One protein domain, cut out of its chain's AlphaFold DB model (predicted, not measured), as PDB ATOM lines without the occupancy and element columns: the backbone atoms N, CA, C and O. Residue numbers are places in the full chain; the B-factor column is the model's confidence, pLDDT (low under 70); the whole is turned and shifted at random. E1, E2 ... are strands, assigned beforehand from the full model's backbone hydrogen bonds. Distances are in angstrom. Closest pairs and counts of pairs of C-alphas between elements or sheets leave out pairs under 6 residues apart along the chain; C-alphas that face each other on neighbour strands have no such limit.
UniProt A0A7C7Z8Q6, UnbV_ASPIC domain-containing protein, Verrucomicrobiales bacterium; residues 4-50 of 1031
ATOM      1  N   ARG A   4      94.548 115.483 126.450       64.81
ATOM      2  CA  ARG A   4      94.904 116.580 127.359       64.81
ATOM      3  C   ARG A   4      96.172 116.289 128.167       64.81
ATOM      4  O   ARG A   4      96.926 117.235 128.425       64.81
ATOM      5  N   ASP A   5      96.448 115.024 128.481       65.38
ATOM      6  CA  ASP A   5      97.649 114.567 129.198       65.38
ATOM      7  C   ASP A   5      98.824 114.255 128.253       65.38
ATOM      8  O   ASP A   5      99.981 114.137 128.682       65.38
ATOM      9  N   ARG A   6      98.541 114.144 126.948       71.31
ATOM     10  CA  ARG A   6      99.461 113.706 125.887       71.31
ATOM     11  C   ARG A   6      99.534 114.725 124.731       71.31
ATOM     12  O   ARG A   6      99.264 114.396 123.583       71.31
ATOM     13  N   PRO A   7     100.003 115.965 124.966       60.56
ATOM     14  CA  PRO A   7      99.954 117.059 123.981       60.56
ATOM     15  C   PRO A   7     100.833 116.880 122.724       60.56
ATOM     16  O   PRO A   7     100.882 117.780 121.890       60.56
ATOM     17  N   ASN A   8     101.559 115.764 122.599       72.25
ATOM     18  CA  ASN A   8     102.414 115.435 121.454       72.25
ATOM     19  C   ASN A   8     101.938 114.180 120.701       72.25
ATOM     20  O   ASN A   8     102.711 113.650 119.902       72.25
ATOM     21  N   THR A   9     100.722 113.691 120.974       81.38
ATOM     22  CA  THR A   9     100.153 112.539 120.269       81.38
ATOM     23  C   THR A   9     100.154 112.787 118.765       81.38
ATOM     24  O   THR A   9      99.690 113.823 118.280       81.38
ATOM     25  N   ARG A  10     100.733 111.847 118.018       87.38
ATOM     26  CA  ARG A  10     100.845 111.903 116.562       87.38
ATOM     27  C   ARG A  10      99.757 111.059 115.932       87.38
ATOM     28  O   ARG A  10      99.683 109.858 116.169       87.38
ATOM     29  N   PHE A  11      98.987 111.679 115.052       91.25
ATOM     30  CA  PHE A  11      97.942 111.005 114.301       91.25
ATOM     31  C   PHE A  11      98.381 110.797 112.861       91.25
ATOM     32  O   PHE A  11      98.895 111.714 112.215       91.25
ATOM     33  N   ARG A  12      98.157 109.592 112.341       92.62
ATOM     34  CA  ARG A  12      98.240 109.327 110.907       92.62
ATOM     35  C   ARG A  12      96.831 109.242 110.353       92.62
ATOM     36  O   ARG A  12      96.060 108.379 110.764       92.62
ATOM     37  N   VAL A  13      96.528 110.113 109.400       91.31
ATOM     38  CA  VAL A  13      95.241 110.146 108.703       91.31
ATOM     39  C   VAL A  13      95.409 109.528 107.316       91.31
ATOM     40  O   VAL A  13      96.426 109.747 106.654       91.31
ATOM     41  N   ARG A  14      94.429 108.740 106.878       91.19
ATOM     42  CA  ARG A  14      94.357 108.184 105.524       91.19
ATOM     43  C   ARG A  14      92.923 108.268 105.015       91.19
ATOM     44  O   ARG A  14      91.984 108.132 105.790       91.19
ATOM     45  N   GLU A  15      92.766 108.465 103.715       88.31
ATOM     46  CA  GLU A  15      91.468 108.343 103.059       88.31
ATOM     47  C   GLU A  15      91.053 106.864 102.986       88.31
ATOM     48  O   GLU A  15      91.788 106.023 102.458       88.31
ATOM     49  N   VAL A  16      89.890 106.545 103.552       83.62
ATOM     50  CA  VAL A  16      89.275 105.215 103.566       83.62
ATOM     51  C   VAL A  16      87.844 105.379 103.067       83.62
ATOM     52  O   VAL A  16      87.033 106.036 103.713       83.62
ATOM     53  N   SER A  17      87.537 104.801 101.903       83.69
ATOM     54  CA  SER A  17      86.210 104.885 101.267       83.69
ATOM     55  C   SER A  17      85.701 106.319 101.032       83.69
ATOM     56  O   SER A  17      84.508 106.572 101.148       83.69
ATOM     57  N   GLY A  18      86.598 107.254 100.694       81.19
ATOM     58  CA  GLY A  18      86.254 108.658 100.424       81.19
ATOM     59  C   GLY A  18      86.206 109.565 101.659       81.19
ATOM     60  O   GLY A  18      85.944 110.756 101.523       81.19
ATOM     61  N   GLU A  19      86.487 109.039 102.856       80.94
ATOM     62  CA  GLU A  19      86.535 109.808 104.104       80.94
ATOM     63  C   GLU A  19      87.934 109.779 104.725       80.94
ATOM     64  O   GLU A  19      88.595 108.739 104.769       80.94
ATOM     65  N   LEU A  20      88.392 110.915 105.256       84.88
ATOM     66  CA  LEU A  20      89.637 110.982 106.022       84.88
ATOM     67  C   LEU A  20      89.436 110.358 107.408       84.88
ATOM     68  O   LEU A  20      88.683 110.882 108.225       84.88
ATOM     69  N   LYS A  21      90.145 109.260 107.692       88.38
ATOM     70  CA  LYS A  21      90.088 108.552 108.978       88.38
ATOM     71  C   LYS A  21      91.451 108.493 109.651       88.38
ATOM     72  O   LYS A  21      92.486 108.394 108.990       88.38
ATOM     73  N   ILE A  22      91.449 108.529 110.981       90.56
ATOM     74  CA  ILE A  22      92.639 108.281 111.795       90.56
ATOM     75  C   ILE A  22      92.916 106.775 111.761       90.56
ATOM     76  O   ILE A  22      92.095 105.978 112.206       90.56
ATOM     77  N   VAL A  23      94.067 106.387 111.209       92.62
ATOM     78  CA  VAL A  23      94.476 104.976 111.062       92.62
ATOM     79  C   VAL A  23      95.588 104.574 112.026       92.62
ATOM     80  O   VAL A  23      95.794 103.387 112.259       92.62
ATOM     81  N   GLN A  24      96.338 105.544 112.566       93.62
ATOM     82  CA  GLN A  24      97.335 105.282 113.604       93.62
ATOM     83  C   GLN A  24      97.413 106.411 114.631       93.62
ATOM     84  O   GLN A  24      97.296 107.587 114.270       93.62
ATOM     85  N   VAL A  25      97.709 106.041 115.876       91.31
ATOM     86  CA  VAL A  25      97.971 106.945 117.005       91.31
ATOM     87  C   VAL A  25      99.316 106.565 117.614       91.31
ATOM     88  O   VAL A  25      99.520 105.426 118.018       91.31
ATOM     89  N   ASP A  26     100.277 107.489 117.600       91.12
ATOM     90  CA  ASP A  26     101.659 107.260 118.051       91.12
ATOM     91  C   ASP A  26     102.323 106.012 117.422       91.12
ATOM     92  O   ASP A  26     103.157 105.341 118.024       91.12
ATOM     93  N   GLY A  27     101.966 105.716 116.165       91.12
ATOM     94  CA  GLY A  27     102.490 104.585 115.391       91.12
ATOM     95  C   GLY A  27     101.755 103.255 115.596       91.12
ATOM     96  O   GLY A  27     102.042 102.312 114.859       91.12
ATOM     97  N   ARG A  28     100.796 103.192 116.527       93.06
ATOM     98  CA  ARG A  28      99.918 102.036 116.781       93.06
ATOM     99  C   ARG A  28      98.670 102.087 115.911       93.06
ATOM    100  O   ARG A  28      98.215 103.184 115.590       93.06
ATOM    101  N   SER A  29      98.145 100.936 115.498       91.94
ATOM    102  CA  SER A  29      96.948 100.872 114.647       91.94
ATOM    103  C   SER A  29      95.697 101.246 115.444       91.94
ATOM    104  O   SER A  29      95.563 100.830 116.590       91.94
ATOM    105  N   THR A  30      94.749 101.972 114.842       87.50
ATOM    106  CA  THR A  30      93.417 102.189 115.451       87.50
ATOM    107  C   THR A  30      92.521 100.945 115.409       87.50
ATOM    108  O   THR A  30      91.398 100.989 115.891       87.50
ATOM    109  N   GLU A  31      93.007  99.829 114.860       86.12
ATOM    110  CA  GLU A  31      92.368  98.506 114.953       86.12
ATOM    111  C   GLU A  31      92.770  97.736 116.226       86.12
ATOM    112  O   GLU A  31      92.235  96.664 116.493       86.12
ATOM    113  N   GLU A  32      93.732  98.244 117.006       84.44
ATOM    114  CA  GLU A  32      94.063  97.672 118.315       84.44
ATOM    115  C   GLU A  32      92.913  97.925 119.305       84.44
ATOM    116  O   GLU A  32      92.330  99.009 119.309       84.44
ATOM    117  N   LEU A  33      92.599  96.934 120.150       78.00
ATOM    118  CA  LEU A  33      91.406  96.924 121.016       78.00
ATOM    119  C   LEU A  33      91.249  98.191 121.881       78.00
ATOM    120  O   LEU A  33      90.145  98.698 122.009       78.00
ATOM    121  N   ASP A  34      92.338  98.742 122.427       78.00
ATOM    122  CA  ASP A  34      92.333  99.942 123.286       78.00
ATOM    123  C   ASP A  34      92.290 101.281 122.517       78.00
ATOM    124  O   ASP A  34      92.238 102.354 123.131       78.00
ATOM    125  N   LEU A  35      92.369 101.235 121.181       83.06
ATOM    126  CA  LEU A  35      92.351 102.396 120.283       83.06
ATOM    127  C   LEU A  35      91.169 102.380 119.302       83.06
ATOM    128  O   LEU A  35      90.913 103.398 118.647       83.06
ATOM    129  N   GLN A  36      90.452 101.263 119.197       82.38
ATOM    130  CA  GLN A  36      89.294 101.119 118.325       82.38
ATOM    131  C   GLN A  36      88.177 102.073 118.753       82.38
ATOM    132  O   GLN A  36      87.763 102.092 119.903       82.38
ATOM    133  N   GLY A  37      87.708 102.913 117.824       76.88
ATOM    134  CA  GLY A  37      86.646 103.894 118.093       76.88
ATOM    135  C   GLY A  37      87.059 105.087 118.966       76.88
ATOM    136  O   GLY A  37      86.303 106.044 119.057       76.88
ATOM    137  N   ARG A  38      88.277 105.092 119.527       84.25
ATOM    138  CA  ARG A  38      88.740 106.094 120.502       84.25
ATOM    139  C   ARG A  38      88.975 107.488 119.925       84.25
ATOM    140  O   ARG A  38      88.912 108.467 120.656       84.25
ATOM    141  N   TYR A  39      89.284 107.601 118.631       87.88
ATOM    142  CA  TYR A  39      89.634 108.879 118.005       87.88
ATOM    143  C   TYR A  39      88.931 109.078 116.667       87.88
ATOM    144  O   TYR A  39      89.022 108.229 115.777       87.88
ATOM    145  N   GLN A  40      88.318 110.247 116.481       85.50
ATOM    146  CA  GLN A  40      87.674 110.638 115.230       85.50
ATOM    147  C   GLN A  40      88.191 111.991 114.738       85.50
ATOM    148  O   GLN A  40      88.335 112.938 115.505       85.50
ATOM    149  N   LEU A  41      88.453 112.085 113.433       84.88
ATOM    150  CA  LEU A  41      88.723 113.357 112.770       84.88
ATOM    151  C   LEU A  41      87.390 114.012 112.391       84.88
ATOM    152  O   LEU A  41      86.592 113.417 111.666       84.88
ATOM    153  N   ARG A  42      87.152 115.229 112.873       79.25
ATOM    154  CA  ARG A  42      85.981 116.037 112.523       79.25
ATOM    155  C   ARG A  42      86.187 116.749 111.184       79.25
ATOM    156  O   ARG A  42      87.310 116.941 110.719       79.25
ATOM    157  N   ALA A  43      85.082 117.177 110.573       74.81
ATOM    158  CA  ALA A  43      85.083 117.850 109.272       74.81
ATOM    159  C   ALA A  43      85.858 119.184 109.261       74.81
ATOM    160  O   ALA A  43      86.348 119.602 108.216       74.81
ATOM    161  N   ASP A  44      85.994 119.841 110.417       72.75
ATOM    162  CA  ASP A  44      86.784 121.065 110.600       72.75
ATOM    163  C   ASP A  44      88.288 120.802 110.830       72.75
ATOM    164  O   ASP A  44      89.060 121.738 111.034       72.75
ATOM    165  N   GLY A  45      88.713 119.534 110.784       76.00
ATOM    166  CA  GLY A  45      90.096 119.110 110.987       76.00
ATOM    167  C   GLY A  45      90.498 118.919 112.451       76.00
ATOM    168  O   GLY A  45      91.658 118.594 112.712       76.00
ATOM    169  N   THR A  46      89.578 119.093 113.406       80.88
ATOM    170  CA  THR A  46      89.831 118.812 114.828       80.88
ATOM    171  C   THR A  46      89.718 117.317 115.142       80.88
ATOM    172  O   THR A  46      89.102 116.555 114.399       80.88
ATOM    173  N   ILE A  47      90.345 116.874 116.235       82.69
ATOM    174  CA  ILE A  47      90.303 115.476 116.688       82.69
ATOM    175  C   ILE A  47      89.427 115.391 117.928       82.69
ATOM    176  O   ILE A  47      89.672 116.098 118.904       82.69
ATOM    177  N   GLN A  48      88.441 114.503 117.879       83.19
ATOM    178  CA  GLN A  48      87.614 114.116 119.013       83.19
ATOM    179  C   GLN A  48      88.161 112.826 119.623       83.19
ATOM    180  O   GLN A  48      88.514 111.898 118.890       83.19
ATOM    181  N   GLU A  49      88.250 112.790 120.949       85.12
ATOM    182  CA  GLU A  49      88.601 111.606 121.730       85.12
ATOM    183  C   GLU A  49      87.360 111.108 122.471       85.12
ATOM    184  O   GLU A  49      86.661 111.898 123.098       85.12
ATOM    185  N   PHE A  50      87.123 109.806 122.390       84.62
ATOM    186  CA  PHE A  50      86.070 109.092 123.098       84.62
ATOM    187  C   PHE A  50      86.646 108.355 124.314       84.62
ATOM    188  O   PHE A  50      87.863 108.140 124.404       84.62
TER     189      PHE A  50
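This is residues 4 to 50 of the 1031 residues of the protein "UnbV_ASPIC domain-containing protein" of Verrucomicrobiales bacterium (UniProt A0A7C7Z8Q6). Two antiparallel hairpins of unequal size make the model: a long one of E1 and E2, and a short one of E3 and E4 whose strand E3 comes near E2. A long loop, residues 26 to 38, joins them. The printed part has 47 residues, with no named helix and four named strands in the order E1, E2, E3, E4, in two separate two-stranded antiparallel sheets, E1 - E2 and E3 - E4. The class is all strand, though under half of the residues, 19 of 47, are in named elements. The whole is compact, with a radius of gyration of the C-alphas of 10.4 A and spans of 31 by 23 by 17 A.

E1, residues 11 to 16, and E2, residues 19 to 25, form a hairpin, antiparallel at 145 degrees. N 14 and O 21 are within hydrogen-bond range at 2.9 A, as are N 16 and O 19 at 2.8 A. Residues 24 to 25 of E2 also pair, antiparallel, with residues 28 to 29. E3, residues 39 to 41, and E4, residues 47 to 49, form the second hairpin, antiparallel at 157 degrees, with N 48 and O 40 at 2.8 A. The closest C-alphas of E2 and E3 are those of Lys 21 and Leu 41, 6.3 A apart. E1 and E3 are apart, but only just, at 8.3 A; E4 is apart from E1 and E2.

E1 begins at C-alpha 11, (97.942, 111.005, 114.301), and is 15.0 A long. E2 measures 17.5 A and ends at C-alpha 25, (97.971, 106.945, 117.005). E3 measures 6.9 A; E4 measures 6.6 A and ends at C-alpha 49, (88.601, 111.606, 121.730).

The two C-alphas farthest apart are those of Asp 5 and Ser 17, 31.7 A. The printed part has no cut. The link from E2 to E3 is long, with 13 residues; the other two are tight. Mean pLDDT of the printed part is 83.3; residues 4 to 5 and residue 7 are under 70.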